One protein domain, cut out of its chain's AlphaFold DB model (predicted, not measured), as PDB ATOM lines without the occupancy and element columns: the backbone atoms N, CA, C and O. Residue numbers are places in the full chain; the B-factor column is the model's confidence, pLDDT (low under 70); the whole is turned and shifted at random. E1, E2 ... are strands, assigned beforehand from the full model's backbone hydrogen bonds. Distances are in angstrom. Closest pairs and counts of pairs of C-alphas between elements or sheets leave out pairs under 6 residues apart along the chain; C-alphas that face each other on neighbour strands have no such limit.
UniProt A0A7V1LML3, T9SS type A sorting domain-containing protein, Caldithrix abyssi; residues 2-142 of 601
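This is residues 2 to 142 of the 601 residues of the protein "T9SS type A sorting domain-containing protein" of Caldithrix abyssi (UniProt A0A7V1LML3). The chain winds in stacked turns as a three-sided solenoid of parallel strands. E1, E4, E7, E9 and the first part of E11 make one side, E2, E5, E8, E10 and the last part of E11 the second, while the short pairs E3 with E6 and E12 with E14 lie along the third; the bent E13 ends the stack beside E11. The printed part has 141 residues with 14 named strands, E1 to E14 in chain order, and no named helix; its class is all strand, though under half of the residues, 66, are in named elements. The largest sheet is branched, and its neighbour pairs are parallel. The whole is compact, with a radius of gyration of the C-alphas of 13.7 A and spans of 41 by 35 by 29 A.

In the branched, twisted sheet, E11, residues 98 to 111, has E9, residues 76 to 79, and E10, residues 83 to 85, on one side and E13, residues 124 to 134, on the other side. E11 bends by 137 degrees at residue 104, and E13 by 126 degrees at residue 130. The pairing of E11 is staggered: residues 98 to 101 pair with E9, with N 77 and O 98 2.8 A apart, and residues 109 to 111 with E10, with N 110 and O 83 2.9 A apart. Toward E13, N 99 and O 124 are 2.9 A apart. E9 is also the parallel neighbour of E7, residues 57 to 60, E7 of E4, residues 30 to 33, and E4 of the edge strand E1, residues 7 to 9; N 58 and O 76, N 31 and O 57, and N 7 and O 30 are within hydrogen-bond range at 2.9, 2.8 and 2.9 A. E10 is also the parallel neighbour of E8, residues 64 to 66, E8 of E5, residues 37 to 39, and E5 of the edge strand E2, residues 16 to 18; N 66 and O 84, N 39 and O 65, and N 18 and O 38 are within hydrogen-bond range, each pair 2.8 A apart. E3, residues 24 to 26, is parallel to E6, residues 49 to 51, with N 26 and O 50 2.9 A apart. E12, residues 119 to 122, is parallel to E14, residues 137 to 140, with N 120 and O 137 2.9 A apart. This pair and the branched sheet form a sandwich, two sheets face to face, with strands at 72 degrees; the closest C-alphas of E11 and E12, those of Phe 111 and Ser 120, are 6.1 A apart.

E1 begins at C-alpha 7, (-33.917, -44.259, 104.230). E11 measures 18.6 A from its first C-alpha, (-15.073, -45.289, 99.014), to its last, and E13 16.4 A. E14 ends at C-alpha 140, (-7.235, -51.735, 95.085).

The two C-alphas farthest apart, those of Ser 4 and Ile 116, are 41.6 A apart. The printed part has no cut, and its one long link is E10 to E11, residues 86 to 97. The mean pLDDT of the printed part is 86.9; residues 2 to 4, 41 to 46, 87 to 90 and 114 to 117 are under 70.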
ATOM      1  N   SER A   2     -36.254 -43.724  93.152       52.34
ATOM      2  CA  SER A   2     -35.373 -42.553  93.156       52.34
ATOM      3  C   SER A   2     -35.416 -42.028  94.585       52.34
ATOM      4  O   SER A   2     -36.467 -41.553  95.010       52.34
ATOM      5  N   ALA A   3     -34.362 -42.227  95.375       53.88
ATOM      6  CA  ALA A   3     -34.365 -41.705  96.737       53.88
ATOM      7  C   ALA A   3     -34.321 -40.173  96.649       53.88
ATOM      8  O   ALA A   3     -33.367 -39.627  96.107       53.88
ATOM      9  N   SER A   4     -35.380 -39.501  97.100       58.22
ATOM     10  CA  SER A   4     -35.410 -38.052  97.341       58.22
ATOM     11  C   SER A   4     -35.258 -37.719  98.831       58.22
ATOM     12  O   SER A   4     -35.329 -36.553  99.204       58.22
ATOM     13  N   GLU A   5     -35.076 -38.739  99.680       75.38
ATOM     14  CA  GLU A   5     -34.964 -38.651 101.138       75.38
ATOM     15  C   GLU A   5     -34.040 -39.762 101.672       75.38
ATOM     16  O   GLU A   5     -33.779 -40.757 100.987       75.38
ATOM     17  N   ASN A   6     -33.551 -39.601 102.907       85.88
ATOM     18  CA  ASN A   6     -32.763 -40.628 103.592       85.88
ATOM     19  C   ASN A   6     -33.656 -41.803 104.029       85.88
ATOM     20  O   ASN A   6     -34.714 -41.591 104.614       85.88
ATOM     21  N   LEU A   7     -33.200 -43.043 103.826       89.56
ATOM     22  CA  LEU A   7     -33.917 -44.259 104.230       89.56
ATOM     23  C   LEU A   7     -33.164 -44.986 105.348       89.56
ATOM     24  O   LEU A   7     -31.972 -45.249 105.228       89.56
ATOM     25  N   THR A   8     -33.863 -45.369 106.418       91.75
ATOM     26  CA  THR A   8     -33.289 -46.185 107.500       91.75
ATOM     27  C   THR A   8     -34.169 -47.396 107.774       91.75
ATOM     28  O   THR A   8     -35.337 -47.257 108.124       91.75
ATOM     29  N   LEU A   9     -33.591 -48.589 107.650       92.44
ATOM     30  CA  LEU A   9     -34.193 -49.869 108.007       92.44
ATOM     31  C   LEU A   9     -33.517 -50.359 109.295       92.44
ATOM     32  O   LEU A   9     -32.392 -50.835 109.247       92.44
ATOM     33  N   THR A  10     -34.152 -50.194 110.455       85.81
ATOM     34  CA  THR A  10     -33.461 -50.291 111.762       85.81
ATOM     35  C   THR A  10     -33.268 -51.708 112.314       85.81
ATOM     36  O   THR A  10     -32.322 -51.931 113.061       85.81
ATOM     37  N   GLY A  11     -34.133 -52.667 111.976       86.38
ATOM     38  CA  GLY A  11     -34.045 -54.059 112.436       86.38
ATOM     39  C   GLY A  11     -33.001 -54.902 111.696       86.38
ATOM     40  O   GLY A  11     -32.780 -54.715 110.500       86.38
ATOM     41  N   THR A  12     -32.402 -55.870 112.392       84.81
ATOM     42  CA  THR A  12     -31.413 -56.820 111.840       84.81
ATOM     43  C   THR A  12     -31.984 -57.753 110.774       84.81
ATOM     44  O   THR A  12     -31.256 -58.186 109.885       84.81
ATOM     45  N   ASP A  13     -33.292 -58.004 110.819       88.38
ATOM     46  CA  ASP A  13     -34.015 -58.804 109.819       88.38
ATOM     47  C   ASP A  13     -34.518 -57.951 108.640       88.38
ATOM     48  O   ASP A  13     -35.092 -58.463 107.678       88.38
ATOM     49  N   ASN A  14     -34.314 -56.628 108.685       91.75
ATOM     50  CA  ASN A  14     -34.726 -55.755 107.597       91.75
ATOM     51  C   ASN A  14     -33.680 -55.786 106.481       91.75
ATOM     52  O   ASN A  14     -32.640 -55.123 106.545       91.75
ATOM     53  N   HIS A  15     -33.996 -56.544 105.438       92.62
ATOM     54  CA  HIS A  15     -33.176 -56.700 104.246       92.62
ATOM     55  C   HIS A  15     -33.601 -55.748 103.125       92.62
ATOM     56  O   HIS A  15     -34.785 -55.448 102.965       92.62
ATOM     57  N   LEU A  16     -32.645 -55.323 102.296       93.00
ATOM     58  CA  LEU A  16     -32.924 -54.587 101.063       93.00
ATOM     59  C   LEU A  16     -32.350 -55.347  99.867       93.00
ATOM     60  O   LEU A  16     -31.136 -55.501  99.751       93.00
ATOM     61  N   ASN A  17     -33.231 -55.786  98.969       90.50
ATOM     62  CA  ASN A  17     -32.866 -56.519  97.761       90.50
ATOM     63  C   ASN A  17     -33.220 -55.696  96.516       90.50
ATOM     64  O   ASN A  17     -34.364 -55.269  96.346       90.50
ATOM     65  N   ILE A  18     -32.241 -55.485  95.640       88.31
ATOM     66  CA  ILE A  18     -32.420 -54.895  94.316       88.31
ATOM     67  C   ILE A  18     -32.396 -56.034  93.303       88.31
ATOM     68  O   ILE A  18     -31.368 -56.681  93.123       88.31
ATOM     69  N   PHE A  19     -33.538 -56.271  92.664       82.31
ATOM     70  CA  PHE A  19     -33.704 -57.326  91.667       82.31
ATOM     71  C   PHE A  19     -33.201 -56.901  90.274       82.31
ATOM     72  O   PHE A  19     -33.086 -55.711  89.965       82.31
ATOM     73  N   ASP A  20     -32.974 -57.894  89.419       72.88
ATOM     74  CA  ASP A  20     -32.401 -57.836  88.063       72.88
ATOM     75  C   ASP A  20     -33.049 -56.840  87.062       72.88
ATOM     76  O   ASP A  20     -32.448 -56.438  86.061       72.88
ATOM     77  N   THR A  21     -34.278 -56.399  87.321       74.69
ATOM     78  CA  THR A  21     -35.027 -55.449  86.479       74.69
ATOM     79  C   THR A  21     -35.166 -54.061  87.096       74.69
ATOM     80  O   THR A  21     -35.801 -53.179  86.507       74.69
ATOM     81  N   LYS A  22     -34.611 -53.848  88.291       81.00
ATOM     82  CA  LYS A  22     -34.761 -52.611  89.058       81.00
ATOM     83  C   LYS A  22     -33.412 -51.940  89.280       81.00
ATOM     84  O   LYS A  22     -32.379 -52.590  89.401       81.00
ATOM     85  N   SER A  23     -33.476 -50.616  89.381       83.38
ATOM     86  CA  SER A  23     -32.350 -49.775  89.763       83.38
ATOM     87  C   SER A  23     -32.715 -48.930  90.981       83.38
ATOM     88  O   SER A  23     -33.854 -48.465  91.132       83.38
ATOM     89  N   LEU A  24     -31.728 -48.728  91.842       87.69
ATOM     90  CA  LEU A  24     -31.734 -47.772  92.932       87.69
ATOM     91  C   LEU A  24     -30.685 -46.709  92.630       87.69
ATOM     92  O   LEU A  24     -29.504 -47.021  92.492       87.69
ATOM     93  N   THR A  25     -31.118 -45.459  92.539       89.69
ATOM     94  CA  THR A  25     -30.214 -44.326  92.346       89.69
ATOM     95  C   THR A  25     -30.197 -43.486  93.609       89.69
ATOM     96  O   THR A  25     -31.256 -43.061  94.081       89.69
ATOM     97  N   LEU A  26     -28.996 -43.264  94.134       90.50
ATOM     98  CA  LEU A  26     -28.719 -42.258  95.149       90.50
ATOM     99  C   LEU A  26     -28.256 -40.979  94.443       90.50
ATOM    100  O   LEU A  26     -27.566 -41.038  93.422       90.50
ATOM    101  N   ASN A  27     -28.715 -39.833  94.939       88.38
ATOM    102  CA  ASN A  27     -28.349 -38.519  94.416       88.38
ATOM    103  C   ASN A  27     -28.241 -37.489  95.552       88.38
ATOM    104  O   ASN A  27     -29.056 -36.580  95.676       88.38
ATOM    105  N   GLY A  28     -27.256 -37.687  96.418       90.25
ATOM    106  CA  GLY A  28     -26.998 -36.917  97.626       90.25
ATOM    107  C   GLY A  28     -27.630 -37.488  98.898       90.25
ATOM    108  O   GLY A  28     -27.733 -36.758  99.881       90.25
ATOM    109  N   PHE A  29     -28.050 -38.758  98.893       91.31
ATOM    110  CA  PHE A  29     -28.841 -39.355  99.978       91.31
ATOM    111  C   PHE A  29     -28.157 -40.540 100.658       91.31
ATOM    112  O   PHE A  29     -27.302 -41.215 100.080       91.31
ATOM    113  N   GLN A  30     -28.593 -40.815 101.887       93.75
ATOM    114  CA  GLN A  30     -28.148 -41.942 102.693       93.75
ATOM    115  C   GLN A  30     -29.206 -43.048 102.771       93.75
ATOM    116  O   GLN A  30     -30.380 -42.791 103.037       93.75
ATOM    117  N   ILE A  31     -28.759 -44.295 102.651       94.94
ATOM    118  CA  ILE A  31     -29.522 -45.483 103.032       94.94
ATOM    119  C   ILE A  31     -28.770 -46.234 104.122       94.94
ATOM    120  O   ILE A  31     -27.583 -46.510 103.976       94.94
ATOM    121  N   SER A  32     -29.470 -46.599 105.193       95.06
ATOM    122  CA  SER A  32     -28.972 -47.482 106.246       95.06
ATOM    123  C   SER A  32     -29.812 -48.755 106.304       95.06
ATOM    124  O   SER A  32     -31.028 -48.685 106.476       95.06
ATOM    125  N   VAL A  33     -29.166 -49.913 106.184       96.62
ATOM    126  CA  VAL A  33     -29.789 -51.243 106.180       96.62
ATOM    127  C   VAL A  33     -29.338 -52.015 107.417       96.62
ATOM    128  O   VAL A  33     -28.154 -52.314 107.559       96.62
ATOM    129  N   GLY A  34     -30.272 -52.321 108.317       93.12
ATOM    130  CA  GLY A  34     -30.021 -53.060 109.557       93.12
ATOM    131  C   GLY A  34     -29.712 -54.543 109.337       93.12
ATOM    132  O   GLY A  34     -28.961 -55.124 110.115       93.12
ATOM    133  N   GLY A  35     -30.225 -55.141 108.260       94.25
ATOM    134  CA  GLY A  35     -29.882 -56.491 107.821       94.25
ATOM    135  C   GLY A  35     -28.973 -56.522 106.591       94.25
ATOM    136  O   GLY A  35     -28.158 -55.635 106.344       94.25
ATOM    137  N   ASN A  36     -29.110 -57.590 105.807       95.75
ATOM    138  CA  ASN A  36     -28.397 -57.790 104.541       95.75
ATOM    139  C   ASN A  36     -28.866 -56.850 103.417       95.75
ATOM    140  O   ASN A  36     -30.061 -56.585 103.263       95.75
ATOM    141  N   PHE A  37     -27.918 -56.436 102.582       95.00
ATOM    142  CA  PHE A  37     -28.159 -55.713 101.337       95.00
ATOM    143  C   PHE A  37     -27.735 -56.588 100.158       95.00
ATOM    144  O   PHE A  37     -26.587 -57.029 100.108       95.00
ATOM    145  N   THR A  38     -28.633 -56.822  99.203       91.88
ATOM    146  CA  THR A  38     -28.345 -57.662  98.035       91.88
ATOM    147  C   THR A  38     -28.660 -56.917  96.751       91.88
ATOM    148  O   THR A  38     -29.773 -56.437  96.553       91.88
ATOM    149  N   VAL A  39     -27.697 -56.889  95.840       88.62
ATOM    150  CA  VAL A  39     -27.927 -56.620  94.424       88.62
ATOM    151  C   VAL A  39     -27.894 -57.960  93.712       88.62
ATOM    152  O   VAL A  39     -26.815 -58.529  93.540       88.62
ATOM    153  N   ASP A  40     -29.061 -58.487  93.353       78.00
ATOM    154  CA  ASP A  40     -29.164 -59.763  92.653       78.00
ATOM    155  C   ASP A  40     -29.301 -59.537  91.151       78.00
ATOM    156  O   ASP A  40     -30.090 -58.705  90.695       78.00
ATOM    157  N   ASN A  41     -28.502 -60.264  90.380       66.94
ATOM    158  CA  ASN A  41     -28.536 -60.187  88.933       66.94
ATOM    159  C   ASN A  41     -27.948 -61.456  88.307       66.94
ATOM    160  O   ASN A  41     -26.738 -61.593  88.134       66.94
ATOM    161  N   SER A  42     -28.825 -62.364  87.896       60.34
ATOM    162  CA  SER A  42     -28.461 -63.589  87.191       60.34
ATOM    163  C   SER A  42     -28.314 -63.428  85.664       60.34
ATOM    164  O   SER A  42     -28.238 -64.448  84.981       60.34
ATOM    165  N   GLY A  43     -28.273 -62.210  85.083       59.94
ATOM    166  CA  GLY A  43     -28.111 -62.088  83.616       59.94
ATOM    167  C   GLY A  43     -28.312 -60.737  82.897       59.94
ATOM    168  O   GLY A  43     -28.412 -60.738  81.674       59.94
ATOM    169  N   SER A  44     -28.383 -59.597  83.582       61.91
ATOM    170  CA  SER A  44     -28.668 -58.257  83.028       61.91
ATOM    171  C   SER A  44     -27.409 -57.378  82.903       61.91
ATOM    172  O   SER A  44     -26.529 -57.430  83.757       61.91
ATOM    173  N   THR A  45     -27.342 -56.525  81.875       61.31
ATOM    174  CA  THR A  45     -26.271 -55.524  81.630       61.31
ATOM    175  C   THR A  45     -26.620 -54.121  82.154       61.31
ATOM    176  O   THR A  45     -26.101 -53.110  81.683       61.31
ATOM    177  N   LYS A  46     -27.605 -54.011  83.055       69.81
ATOM    178  CA  LYS A  46     -28.086 -52.719  83.567       69.81
ATOM    179  C   LYS A  46     -27.456 -52.388  84.917       69.81
ATOM    180  O   LYS A  46     -27.164 -53.268  85.712       69.81
ATOM    181  N   LYS A  47     -27.318 -51.086  85.198       72.81
ATOM    182  CA  LYS A  47     -26.849 -50.573  86.493       72.81
ATOM    183  C   LYS A  47     -27.928 -50.770  87.569       72.81
ATOM    184  O   LYS A  47     -28.998 -50.170  87.464       72.81
ATOM    185  N   HIS A  48     -27.661 -51.560  88.606       82.69
ATOM    186  CA  HIS A  48     -28.650 -51.865  89.659       82.69
ATOM    187  C   HIS A  48     -28.580 -50.930  90.862       82.69
ATOM    188  O   HIS A  48     -29.607 -50.503  91.381       82.69
ATOM    189  N   LEU A  49     -27.377 -50.566  91.286       89.56
ATOM    190  CA  LEU A  49     -27.156 -49.468  92.217       89.56
ATOM    191  C   LEU A  49     -26.342 -48.403  91.488       89.56
ATOM    192  O   LEU A  49     -25.352 -48.715  90.824       89.56
ATOM    193  N   VAL A  50     -26.802 -47.158  91.570       90.62
ATOM    194  CA  VAL A  50     -26.170 -45.999  90.943       90.62
ATOM    195  C   VAL A  50     -25.876 -44.972  92.026       90.62
ATOM    196  O   VAL A  50     -26.801 -44.427  92.623       90.62
ATOM    197  N   MET A  51     -24.590 -44.724  92.262       92.81
ATOM    198  CA  MET A  51     -24.074 -43.696  93.164       92.81
ATOM    199  C   MET A  51     -23.146 -42.786  92.363       92.81
ATOM    200  O   MET A  51     -22.128 -43.238  91.839       92.81
ATOM    201  N   THR A  52     -23.518 -41.517  92.233       92.88
ATOM    202  CA  THR A  52     -22.810 -40.537  91.383       92.88
ATOM    203  C   THR A  52     -22.511 -39.232  92.110       92.88
ATOM    204  O   THR A  52     -21.659 -38.467  91.661       92.88
ATOM    205  N   HIS A  53     -23.139 -38.993  93.262       93.81
ATOM    206  CA  HIS A  53     -22.930 -37.802  94.069       93.81
ATOM    207  C   HIS A  53     -21.954 -38.095  95.225       93.81
ATOM    208  O   HIS A  53     -22.094 -39.120  95.894       93.81
ATOM    209  N   PRO A  54     -21.021 -37.187  95.574       94.94
ATOM    210  CA  PRO A  54     -20.094 -37.380  96.704       94.94
ATOM    211  C   PRO A  54     -20.749 -37.606  98.076       94.94
ATOM    212  O   PRO A  54     -20.103 -38.101  98.996       94.94
ATOM    213  N   ASN A  55     -22.027 -37.246  98.204       93.75
ATOM    214  CA  ASN A  55     -22.806 -37.365  99.436       93.75
ATOM    215  C   ASN A  55     -23.652 -38.646  99.473       93.75
ATOM    216  O   ASN A  55     -24.295 -38.901 100.487       93.75
ATOM    217  N   ASP A  56     -23.652 -39.447  98.402       95.62
ATOM    218  CA  ASP A  56     -24.325 -40.742  98.396       95.62
ATOM    219  C   ASP A  56     -23.714 -41.640  99.469       95.62
ATOM    220  O   ASP A  56     -22.494 -41.837  99.508       95.62
ATOM    221  N   ARG A  57     -24.550 -42.201 100.344       96.12
ATOM    222  CA  ARG A  57     -24.105 -43.119 101.395       96.12
ATOM    223  C   ARG A  57     -24.964 -44.372 101.446       96.12
ATOM    224  O   ARG A  57     -26.183 -44.291 101.526       96.12
ATOM    225  N   LEU A  58     -24.318 -45.530 101.477       96.31
ATOM    226  CA  LEU A  58     -24.948 -46.813 101.780       96.31
ATOM    227  C   LEU A  58     -24.274 -47.399 103.021       96.31
ATOM    228  O   LEU A  58     -23.079 -47.656 102.992       96.31
ATOM    229  N   ILE A  59     -25.028 -47.609 104.094       96.06
ATOM    230  CA  ILE A  59     -24.562 -48.236 105.333       96.06
ATOM    231  C   ILE A  59     -25.246 -49.596 105.446       96.06
ATOM    232  O   ILE A  59     -26.475 -49.663 105.447       96.06
ATOM    233  N   VAL A  60     -24.472 -50.675 105.537       96.81
ATOM    234  CA  VAL A  60     -24.994 -52.045 105.647       96.81
ATOM    235  C   VAL A  60     -24.474 -52.678 106.926       96.81
ATOM    236  O   VAL A  60     -23.267 -52.836 107.099       96.81
ATOM    237  N   MET A  61     -25.390 -53.037 107.823       95.00
ATOM    238  CA  MET A  61     -25.052 -53.676 109.095       95.00
ATOM    239  C   MET A  61     -24.851 -55.191 108.943       95.00
ATOM    240  O   MET A  61     -23.998 -55.759 109.619       95.00
ATOM    241  N   GLY A  62     -25.608 -55.838 108.048       93.56
ATOM    242  CA  GLY A  62     -25.454 -57.253 107.700       93.56
ATOM    243  C   GLY A  62     -24.488 -57.498 106.535       93.56
ATOM    244  O   GLY A  62     -23.607 -56.693 106.237       93.56
ATOM    245  N   LYS A  63     -24.668 -58.625 105.842       94.56
ATOM    246  CA  LYS A  63     -23.887 -58.985 104.650       94.56
ATOM    247  C   LYS A  63     -24.293 -58.119 103.454       94.56
ATOM    248  O   LYS A  63     -25.475 -58.047 103.114       94.56
ATOM    249  N   ALA A  64     -23.317 -57.521 102.775       94.81
ATOM    250  CA  ALA A  64     -23.506 -56.825 101.508       94.81
ATOM    251  C   ALA A  64     -23.092 -57.726 100.342       94.81
ATOM    252  O   ALA A  64     -21.930 -58.107 100.213       94.81
ATOM    253  N   THR A  65     -24.052 -58.062  99.488       92.38
ATOM    254  CA  THR A  65     -23.862 -58.964  98.352       92.38
ATOM    255  C   THR A  65     -24.099 -58.215  97.052       92.38
ATOM    256  O   THR A  65     -25.184 -57.682  96.836       92.38
ATOM    257  N   PHE A  66     -23.118 -58.219  96.156       89.31
ATOM    258  CA  PHE A  66     -23.244 -57.597  94.845       89.31
ATOM    259  C   PHE A  66     -23.019 -58.608  93.727       89.31
ATOM    260  O   PHE A  66     -21.897 -59.065  93.510       89.31
ATOM    261  N   GLY A  67     -24.084 -58.947  93.004       81.94
ATOM    262  CA  GLY A  67     -24.050 -59.875  91.874       81.94
ATOM    263  C   GLY A  67     -24.277 -59.262  90.496       81.94
ATOM    264  O   GLY A  67     -24.110 -59.977  89.515       81.94
ATOM    265  N   GLY A  68     -24.610 -57.973  90.396       73.69
ATOM    266  CA  GLY A  68     -24.906 -57.295  89.126       73.69
ATOM    267  C   GLY A  68     -24.101 -56.029  88.894       73.69
ATOM    268  O   GLY A  68     -23.603 -55.451  89.854       73.69
ATOM    269  N   GLU A  69     -24.022 -55.576  87.635       75.38
ATOM    270  CA  GLU A  69     -23.324 -54.339  87.259       75.38
ATOM    271  C   GLU A  69     -23.822 -53.144  88.087       75.38
ATOM    272  O   GLU A  69     -24.999 -52.775  88.083       75.38
ATOM    273  N   THR A  70     -22.912 -52.547  88.849       84.88
ATOM    274  CA  THR A  70     -23.211 -51.513  89.843       84.88
ATOM    275  C   THR A  70     -22.336 -50.290  89.565       84.88
ATOM    276  O   THR A  70     -21.112 -50.391  89.516       84.88
ATOM    277  N   SER A  71     -22.965 -49.132  89.337       88.62
ATOM    278  CA  SER A  71     -22.282 -47.869  89.025       88.62
ATOM    279  C   SER A  71     -21.943 -47.148  90.313       88.62
ATOM    280  O   SER A  71     -22.808 -46.534  90.935       88.62
ATOM    281  N   LEU A  72     -20.686 -47.252  90.718       92.06
ATOM    282  CA  LEU A  72     -20.170 -46.681  91.954       92.06
ATOM    283  C   LEU A  72     -19.122 -45.624  91.610       92.06
ATOM    284  O   LEU A  72     -17.909 -45.848  91.709       92.06
ATOM    285  N   ASP A  73     -19.629 -44.489  91.135       93.44
ATOM    286  CA  ASP A  73     -18.820 -43.393  90.612       93.44
ATOM    287  C   ASP A  73     -18.433 -42.392  91.703       93.44
ATOM    288  O   ASP A  73     -17.361 -41.795  91.650       93.44
ATOM    289  N   SER A  74     -19.263 -42.240  92.738       95.00
ATOM    290  CA  SER A  74     -18.959 -41.391  93.891       95.00
ATOM    291  C   SER A  74     -19.661 -41.866  95.169       95.00
ATOM    292  O   SER A  74     -20.367 -42.874  95.169       95.00
ATOM    293  N   GLY A  75     -19.427 -41.170  96.280       96.25
ATOM    294  CA  GLY A  75     -20.037 -41.473  97.576       96.25
ATOM    295  C   GLY A  75     -19.281 -42.510  98.412       96.25
ATOM    296  O   GLY A  75     -18.093 -42.772  98.204       96.25
ATOM    297  N   THR A  76     -19.961 -43.080  99.410       97.75
ATOM    298  CA  THR A  76     -19.394 -44.029 100.385       97.75
ATOM    299  C   THR A  76     -20.305 -45.237 100.612       97.75
ATOM    300  O   THR A  76     -21.497 -45.080 100.862       97.75
ATOM    301  N   VAL A  77     -19.728 -46.437 100.606       97.50
ATOM    302  CA  VAL A  77     -20.359 -47.673 101.087       97.50
ATOM    303  C   VAL A  77     -19.681 -48.075 102.401       97.50
ATOM    304  O   VAL A  77     -18.519 -48.472 102.404       97.50
ATOM    305  N   GLU A  78     -20.385 -47.943 103.522       97.62
ATOM    306  CA  GLU A  78     -19.937 -48.379 104.848       97.62
ATOM    307  C   GLU A  78     -20.500 -49.769 105.158       97.62
ATOM    308  O   GLU A  78     -21.711 -49.986 105.136       97.62
ATOM    309  N   LEU A  79     -19.615 -50.713 105.459       97.44
ATOM    310  CA  LEU A  79     -19.940 -52.106 105.732       97.44
ATOM    311  C   LEU A  79     -19.592 -52.433 107.181       97.44
ATOM    312  O   LEU A  79     -18.461 -52.198 107.617       97.44
ATOM    313  N   ARG A  80     -20.571 -52.971 107.917       95.50
ATOM    314  CA  ARG A  80     -20.384 -53.530 109.264       95.50
ATOM    315  C   ARG A  80     -20.530 -55.052 109.340       95.50
ATOM    316  O   ARG A  80     -20.264 -55.638 110.389       95.50
ATOM    317  N   GLY A  81     -20.854 -55.686 108.217       94.19
ATOM    318  CA  GLY A  81     -20.798 -57.132 108.016       94.19
ATOM    319  C   GLY A  81     -19.922 -57.518 106.823       94.19
ATOM    320  O   GLY A  81     -19.118 -56.725 106.330       94.19
ATOM    321  N   ASP A  82     -20.074 -58.760 106.367       95.19
ATOM    322  CA  ASP A  82     -19.284 -59.317 105.267       95.19
ATOM    323  C   ASP A  82     -19.591 -58.660 103.917       95.19
ATOM    324  O   ASP A  82     -20.727 -58.273 103.628       95.19
ATOM    325  N   PHE A  83     -18.584 -58.625 103.048       94.81
ATOM    326  CA  PHE A  83     -18.726 -58.271 101.642       94.81
ATOM    327  C   PHE A  83     -18.619 -59.516 100.764       94.81
ATOM    328  O   PHE A  83     -17.652 -60.275 100.852       94.81
ATOM    329  N   GLU A  84     -19.578 -59.694  99.861       91.81
ATOM    330  CA  GLU A  84     -19.566 -60.751  98.857       91.81
ATOM    331  C   GLU A  84     -19.793 -60.179  97.458       91.81
ATOM    332  O   GLU A  84     -20.836 -59.597  97.158       91.81
ATOM    333  N   GLN A  85     -18.833 -60.410  96.568       88.31
ATOM    334  CA  GLN A  85     -18.979 -60.167  95.140       88.31
ATOM    335  C   GLN A  85     -19.359 -61.476  94.428       88.31
ATOM    336  O   GLN A  85     -18.709 -62.508  94.631       88.31
ATOM    337  N   LYS A  86     -20.415 -61.440  93.601       81.88
ATOM    338  CA  LYS A  86     -20.942 -62.592  92.852       81.88
ATOM    339  C   LYS A  86     -20.762 -62.500  91.333       81.88
ATOM    340  O   LYS A  86     -20.602 -61.426  90.761       81.88
ATOM    341  N   TYR A  87     -20.832 -63.671  90.695       66.81
ATOM    342  CA  TYR A  87     -20.970 -63.941  89.255       66.81
ATOM    343  C   TYR A  87     -19.799 -63.584  88.329       66.81
ATOM    344  O   TYR A  87     -19.369 -64.452  87.573       66.81
ATOM    345  N   ARG A  88     -19.282 -62.349  88.324       68.06
ATOM    346  CA  ARG A  88     -18.172 -61.935  87.436       68.06
ATOM    347  C   ARG A  88     -17.313 -60.849  88.089       68.06
ATOM    348  O   ARG A  88     -17.807 -60.029  88.860       68.06
ATOM    349  N   ALA A  89     -16.040 -60.770  87.696       58.78
ATOM    350  CA  ALA A  89     -15.104 -59.713  88.105       58.78
ATOM    351  C   ALA A  89     -15.619 -58.273  87.856       58.78
ATOM    352  O   ALA A  89     -15.066 -57.325  88.407       58.78
ATOM    353  N   GLY A  90     -16.653 -58.102  87.020       61.44
ATOM    354  CA  GLY A  90     -17.299 -56.826  86.702       61.44
ATOM    355  C   GLY A  90     -18.549 -56.469  87.519       61.44
ATOM    356  O   GLY A  90     -19.053 -55.369  87.330       61.44
ATOM    357  N   ALA A  91     -19.050 -57.341  88.410       72.44
ATOM    358  CA  ALA A  91     -20.258 -57.046  89.197       72.44
ATOM    359  C   ALA A  91     -20.100 -55.748  90.009       72.44
ATOM    360  O   ALA A  91     -20.951 -54.863  89.976       72.44
ATOM    361  N   VAL A  92     -18.947 -55.579  90.658       81.06
ATOM    362  CA  VAL A  92     -18.580 -54.329  91.326       81.06
ATOM    363  C   VAL A  92     -17.181 -53.935  90.897       81.06
ATOM    364  O   VAL A  92     -16.217 -54.639  91.179       81.06
ATOM    365  N   ARG A  93     -17.081 -52.804  90.197       84.06
ATOM    366  CA  ARG A  93     -15.823 -52.127  89.854       84.06
ATOM    367  C   ARG A  93     -16.013 -50.630  90.072       84.06
ATOM    368  O   ARG A  93     -16.365 -49.920  89.133       84.06
ATOM    369  N   PRO A  94     -15.851 -50.151  91.314       88.94
ATOM    370  CA  PRO A  94     -16.048 -48.746  91.620       88.94
ATOM    371  C   PRO A  94     -15.049 -47.902  90.836       88.94
ATOM    372  O   PRO A  94     -13.887 -48.289  90.705       88.94
ATOM    373  N   THR A  95     -15.484 -46.751  90.333       90.12
ATOM    374  CA  THR A  95     -14.599 -45.791  89.656       90.12
ATOM    375  C   THR A  95     -14.182 -44.659  90.600       90.12
ATOM    376  O   THR A  95     -13.088 -44.119  90.437       90.12
ATOM    377  N   GLY A  96     -14.982 -44.369  91.639       91.38
ATOM    378  CA  GLY A  96     -14.665 -43.341  92.641       91.38
ATOM    379  C   GLY A  96     -15.180 -43.585  94.065       91.38
ATOM    380  O   GLY A  96     -14.646 -42.990  95.002       91.38
ATOM    381  N   THR A  97     -16.153 -44.478  94.273       95.69
ATOM    382  CA  THR A  97     -16.741 -44.728  95.603       95.69
ATOM    383  C   THR A  97     -15.729 -45.281  96.618       95.69
ATOM    384  O   THR A  97     -14.916 -46.158  96.304       95.69
ATOM    385  N   LEU A  98     -15.807 -44.777  97.855       96.88
ATOM    386  CA  LEU A  98     -15.073 -45.289  99.014       96.88
ATOM    387  C   LEU A  98     -15.831 -46.447  99.659       96.88
ATOM    388  O   LEU A  98     -16.969 -46.275 100.085       96.88
ATOM    389  N   PHE A  99     -15.175 -47.592  99.800       97.44
ATOM    390  CA  PHE A  99     -15.644 -48.663 100.669       97.44
ATOM    391  C   PHE A  99     -14.962 -48.560 102.024       97.44
ATOM    392  O   PHE A  99     -13.735 -48.510 102.104       97.44
ATOM    393  N   LYS A 100     -15.763 -48.538 103.085       97.75
ATOM    394  CA  LYS A 100     -15.291 -48.450 104.462       97.75
ATOM    395  C   LYS A 100     -15.793 -49.644 105.260       97.75
ATOM    396  O   LYS A 100     -16.985 -49.756 105.518       97.75
ATOM    397  N   PHE A 101     -14.881 -50.502 105.689       97.75
ATOM    398  CA  PHE A 101     -15.165 -51.588 106.623       97.75
ATOM    399  C   PHE A 101     -15.014 -51.054 108.043       97.75
ATOM    400  O   PHE A 101     -13.977 -50.487 108.384       97.75
ATOM    401  N   SER A 102     -16.053 -51.166 108.863       94.81
ATOM    402  CA  SER A 102     -16.088 -50.579 110.209       94.81
ATOM    403  C   SER A 102     -16.908 -51.427 111.171       94.81
ATOM    404  O   SER A 102     -17.712 -52.243 110.738       94.81
ATOM    405  N   GLY A 103     -16.733 -51.219 112.472       90.38
ATOM    406  CA  GLY A 103     -17.452 -51.953 113.512       90.38
ATOM    407  C   GLY A 103     -16.578 -52.967 114.245       90.38
ATOM    408  O   GLY A 103     -15.388 -53.111 113.969       90.38
ATOM    409  N   ASP A 104     -17.191 -53.655 115.204       89.75
ATOM    410  CA  ASP A 104     -16.471 -54.480 116.182       89.75
ATOM    411  C   ASP A 104     -16.481 -55.980 115.848       89.75
ATOM    412  O   ASP A 104     -15.878 -56.790 116.558       89.75
ATOM    413  N   SER A 105     -17.168 -56.366 114.773       90.31
ATOM    414  CA  SER A 105     -17.230 -57.738 114.277       90.31
ATOM    415  C   SER A 105     -16.057 -58.046 113.348       90.31
ATOM    416  O   SER A 105     -15.562 -57.190 112.615       90.31
ATOM    417  N   THR A 106     -15.625 -59.306 113.343       93.69
ATOM    418  CA  THR A 106     -14.743 -59.805 112.285       93.69
ATOM    419  C   THR A 106     -15.505 -59.806 110.963       93.69
ATOM    420  O   THR A 106     -16.619 -60.319 110.902       93.69
ATOM    421  N   GLN A 107     -14.892 -59.270 109.912       96.31
ATOM    422  CA  GLN A 107     -15.491 -59.139 108.585       96.31
ATOM    423  C   GLN A 107     -14.658 -59.847 107.529       96.31
ATOM    424  O   GLN A 107     -13.427 -59.893 107.604       96.31
ATOM    425  N   LYS A 108     -15.335 -60.358 106.507       94.56
ATOM    426  CA  LYS A 108     -14.708 -61.032 105.377       94.56
ATOM    427  C   LYS A 108     -14.981 -60.312 104.065       94.56
ATOM    428  O   LYS A 108     -16.110 -59.908 103.789       94.56
ATOM    429  N   ILE A 109     -13.955 -60.229 103.221       93.44
ATOM    430  CA  ILE A 109     -14.081 -59.830 101.812       93.44
ATOM    431  C   ILE A 109     -14.018 -61.098 100.961       93.44
ATOM    432  O   ILE A 109     -13.021 -61.820 101.009       93.44
ATOM    433  N   MET A 110     -15.081 -61.395 100.212       89.00
ATOM    434  CA  MET A 110     -15.192 -62.621  99.417       89.00
ATOM    435  C   MET A 110     -15.601 -62.385  97.968       89.00
ATOM    436  O   MET A 110     -16.424 -61.525  97.653       89.00
ATOM    437  N   PHE A 111     -15.124 -63.289  97.115       85.12
ATOM    438  CA  PHE A 111     -15.675 -63.597  95.805       85.12
ATOM    439  C   PHE A 111     -16.253 -65.023  95.835       85.12
ATOM    440  O   PHE A 111     -15.617 -65.925  96.375       85.12
ATOM    441  N   THR A 112     -17.448 -65.248  95.280       74.38
ATOM    442  CA  THR A 112     -18.173 -66.543  95.407       74.38
ATOM    443  C   THR A 112     -17.510 -67.713  94.673       74.38
ATOM    444  O   THR A 112     -17.791 -68.861  95.000       74.38
ATOM    445  N   HIS A 113     -16.600 -67.440  93.734       70.19
ATOM    446  CA  HIS A 113     -15.706 -68.432  93.125       70.19
ATOM    447  C   HIS A 113     -14.242 -68.114  93.480       70.19
ATOM    448  O   HIS A 113     -13.540 -67.525  92.676       70.19
ATOM    449  N   PRO A 114     -13.756 -68.405  94.696       58.66
ATOM    450  CA  PRO A 114     -12.511 -67.829  95.222       58.66
ATOM    451  C   PRO A 114     -11.208 -68.498  94.731       58.66
ATOM    452  O   PRO A 114     -10.228 -68.543  95.485       58.66
ATOM    453  N   ASP A 115     -11.160 -69.006  93.495       65.19
ATOM    454  CA  ASP A 115      -9.892 -69.463  92.910       65.19
ATOM    455  C   ASP A 115      -8.897 -68.296  92.728       65.19
ATOM    456  O   ASP A 115      -9.242 -67.119  92.859       65.19
ATOM    457  N   ILE A 116      -7.627 -68.615  92.460       59.12
ATOM    458  CA  ILE A 116      -6.534 -67.627  92.406       59.12
ATOM    459  C   ILE A 116      -6.684 -66.578  91.293       59.12
ATOM    460  O   ILE A 116      -5.943 -65.598  91.272       59.12
ATOM    461  N   THR A 117      -7.626 -66.750  90.365       67.38
ATOM    462  CA  THR A 117      -7.859 -65.792  89.277       67.38
ATOM    463  C   THR A 117      -8.980 -64.805  89.593       67.38
ATOM    464  O   THR A 117      -9.189 -63.851  88.843       67.38
ATOM    465  N   ASN A 118      -9.682 -64.997  90.713       77.25
ATOM    466  CA  ASN A 118     -10.836 -64.201  91.088       77.25
ATOM    467  C   ASN A 118     -10.495 -63.099  92.097       77.25
ATOM    468  O   ASN A 118      -9.940 -63.333  93.172       77.25
ATOM    469  N   TRP A 119     -10.877 -61.877  91.728       85.19
ATOM    470  CA  TRP A 119     -10.527 -60.645  92.424       85.19
ATOM    471  C   TRP A 119     -11.783 -59.906  92.881       85.19
ATOM    472  O   TRP A 119     -12.714 -59.702  92.097       85.19
ATOM    473  N   SER A 120     -11.778 -59.452  94.131       89.38
ATOM    474  CA  SER A 120     -12.669 -58.397  94.609       89.38
ATOM    475  C   SER A 120     -12.046 -57.040  94.281       89.38
ATOM    476  O   SER A 120     -10.863 -56.832  94.551       89.38
ATOM    477  N   TYR A 121     -12.816 -56.124  93.691       88.94
ATOM    478  CA  TYR A 121     -12.288 -54.854  93.176       88.94
ATOM    479  C   TYR A 121     -12.788 -53.654  93.971       88.94
ATOM    480  O   TYR A 121     -13.991 -53.471  94.159       88.94
ATOM    481  N   PHE A 122     -11.861 -52.771  94.335       92.69
ATOM    482  CA  PHE A 122     -12.163 -51.490  94.960       92.69
ATOM    483  C   PHE A 122     -11.361 -50.366  94.297       92.69
ATOM    484  O   PHE A 122     -10.217 -50.550  93.866       92.69
ATOM    485  N   LYS A 123     -11.953 -49.168  94.234       93.31
ATOM    486  CA  LYS A 123     -11.183 -47.952  93.948       93.31
ATOM    487  C   LYS A 123     -10.528 -47.454  95.222       93.31
ATOM    488  O   LYS A 123      -9.310 -47.481  95.332       93.31
ATOM    489  N   ASN A 124     -11.339 -47.046  96.191       96.00
ATOM    490  CA  ASN A 124     -10.873 -46.561  97.481       96.00
ATOM    491  C   ASN A 124     -11.368 -47.508  98.578       96.00
ATOM    492  O   ASN A 124     -12.557 -47.831  98.612       96.00
ATOM    493  N   LEU A 125     -10.467 -47.950  99.453       96.88
ATOM    494  CA  LEU A 125     -10.736 -48.909 100.519       96.88
ATOM    495  C   LEU A 125     -10.150 -48.425 101.848       96.88
ATOM    496  O   LEU A 125      -8.947 -48.182 101.961       96.88
ATOM    497  N   GLU A 126     -11.002 -48.336 102.861       97.88
ATOM    498  CA  GLU A 126     -10.630 -48.062 104.245       97.88
ATOM    499  C   GLU A 126     -11.048 -49.233 105.139       97.88
ATOM    500  O   GLU A 126     -12.217 -49.617 105.177       97.88
ATOM    501  N   LEU A 127     -10.090 -49.794 105.874       97.69
ATOM    502  CA  LEU A 127     -10.305 -50.872 106.834       97.69
ATOM    503  C   LEU A 127     -10.172 -50.309 108.246       97.69
ATOM    504  O   LEU A 127      -9.073 -50.004 108.690       97.69
ATOM    505  N   ALA A 128     -11.285 -50.148 108.949       94.94
ATOM    506  CA  ALA A 128     -11.358 -49.598 110.303       94.94
ATOM    507  C   ALA A 128     -12.146 -50.506 111.263       94.94
ATOM    508  O   ALA A 128     -12.603 -50.054 112.310       94.94
ATOM    509  N   SER A 129     -12.349 -51.768 110.884       92.06
ATOM    510  CA  SER A 129     -13.002 -52.781 111.715       92.06
ATOM    511  C   SER A 129     -12.013 -53.440 112.683       92.06
ATOM    512  O   SER A 129     -10.798 -53.407 112.463       92.06
ATOM    513  N   LYS A 130     -12.537 -54.085 113.735       91.44
ATOM    514  CA  LYS A 130     -11.761 -54.895 114.684       91.44
ATOM    515  C   LYS A 130     -10.891 -55.937 113.984       91.44
ATOM    516  O   LYS A 130      -9.764 -56.149 114.420       91.44
ATOM    517  N   LYS A 131     -11.407 -56.593 112.938       95.12
ATOM    518  CA  LYS A 131     -10.649 -57.537 112.103       95.12
ATOM    519  C   LYS A 131     -11.272 -57.670 110.713       95.12
ATOM    520  O   LYS A 131     -12.467 -57.921 110.605       95.12
ATOM    521  N   VAL A 132     -10.459 -57.587 109.662       96.25
ATOM    522  CA  VAL A 132     -10.860 -57.897 108.280       96.25
ATOM    523  C   VAL A 132      -9.933 -58.967 107.718       96.25
ATOM    524  O   VAL A 132      -8.722 -58.831 107.841       96.25
ATOM    525  N   TYR A 133     -10.471 -60.013 107.091       93.31
ATOM    526  CA  TYR A 133      -9.661 -61.045 106.434       93.31
ATOM    527  C   TYR A 133     -10.066 -61.280 104.978       93.31
ATOM    528  O   TYR A 133     -11.226 -61.105 104.586       93.31
ATOM    529  N   LEU A 134      -9.087 -61.685 104.167       91.31
ATOM    530  CA  LEU A 134      -9.282 -61.967 102.746       91.31
ATOM    531  C   LEU A 134      -9.777 -63.393 102.497       91.31
ATOM    532  O   LEU A 134      -9.053 -64.367 102.674       91.31
ATOM    533  N   GLY A 135     -11.006 -63.517 101.996       87.62
ATOM    534  CA  GLY A 135     -11.523 -64.759 101.417       87.62
ATOM    535  C   GLY A 135     -11.158 -64.964  99.941       87.62
ATOM    536  O   GLY A 135     -11.248 -66.082  99.439       87.62
ATOM    537  N   SER A 136     -10.741 -63.908  99.241       88.81
ATOM    538  CA  SER A 136     -10.379 -63.878  97.814       88.81
ATOM    539  C   SER A 136      -9.218 -62.907  97.574       88.81
ATOM    540  O   SER A 136      -8.850 -62.156  98.478       88.81
ATOM    541  N   ASN A 137      -8.639 -62.905  96.368       90.69
ATOM    542  CA  ASN A 137      -7.680 -61.861  96.003       90.69
ATOM    543  C   ASN A 137      -8.381 -60.499  95.990       90.69
ATOM    544  O   ASN A 137      -9.566 -60.395  95.661       90.69
ATOM    545  N   LEU A 138      -7.647 -59.456  96.352       92.38
ATOM    546  CA  LEU A 138      -8.162 -58.107  96.524       92.38
ATOM    547  C   LEU A 138      -7.360 -57.134  95.662       92.38
ATOM    548  O   LEU A 138      -6.150 -57.032  95.820       92.38
ATOM    549  N   TYR A 139      -8.037 -56.408  94.772       92.56
ATOM    550  CA  TYR A 139      -7.436 -55.393  93.912       92.56
ATOM    551  C   TYR A 139      -7.896 -53.999  94.338       92.56
ATOM    552  O   TYR A 139      -9.092 -53.693  94.269       92.56
ATOM    553  N   VAL A 140      -6.958 -53.134  94.733       94.50
ATOM    554  CA  VAL A 140      -7.235 -51.735  95.085       94.50
ATOM    555  C   VAL A 140      -6.483 -50.800  94.142       94.50
ATOM    556  O   VAL A 140      -5.255 -50.750  94.122       94.50
ATOM    557  N   SER A 141      -7.247 -50.034  93.365       92.94
ATOM    558  CA  SER A 141      -6.740 -49.191  92.266       92.94
ATOM    559  C   SER A 141      -6.635 -47.698  92.592       92.94
ATOM    560  O   SER A 141      -6.345 -46.875  91.723       92.94
ATOM    561  N   GLY A 142      -6.957 -47.309  93.819       93.94
ATOM    562  CA  GLY A 142      -6.927 -45.936  94.319       93.94
ATOM    563  C   GLY A 142      -6.309 -45.907  95.710       93.94
ATOM    564  O   GLY A 142      -5.196 -46.392  95.907       93.94
TER     565      GLY A 142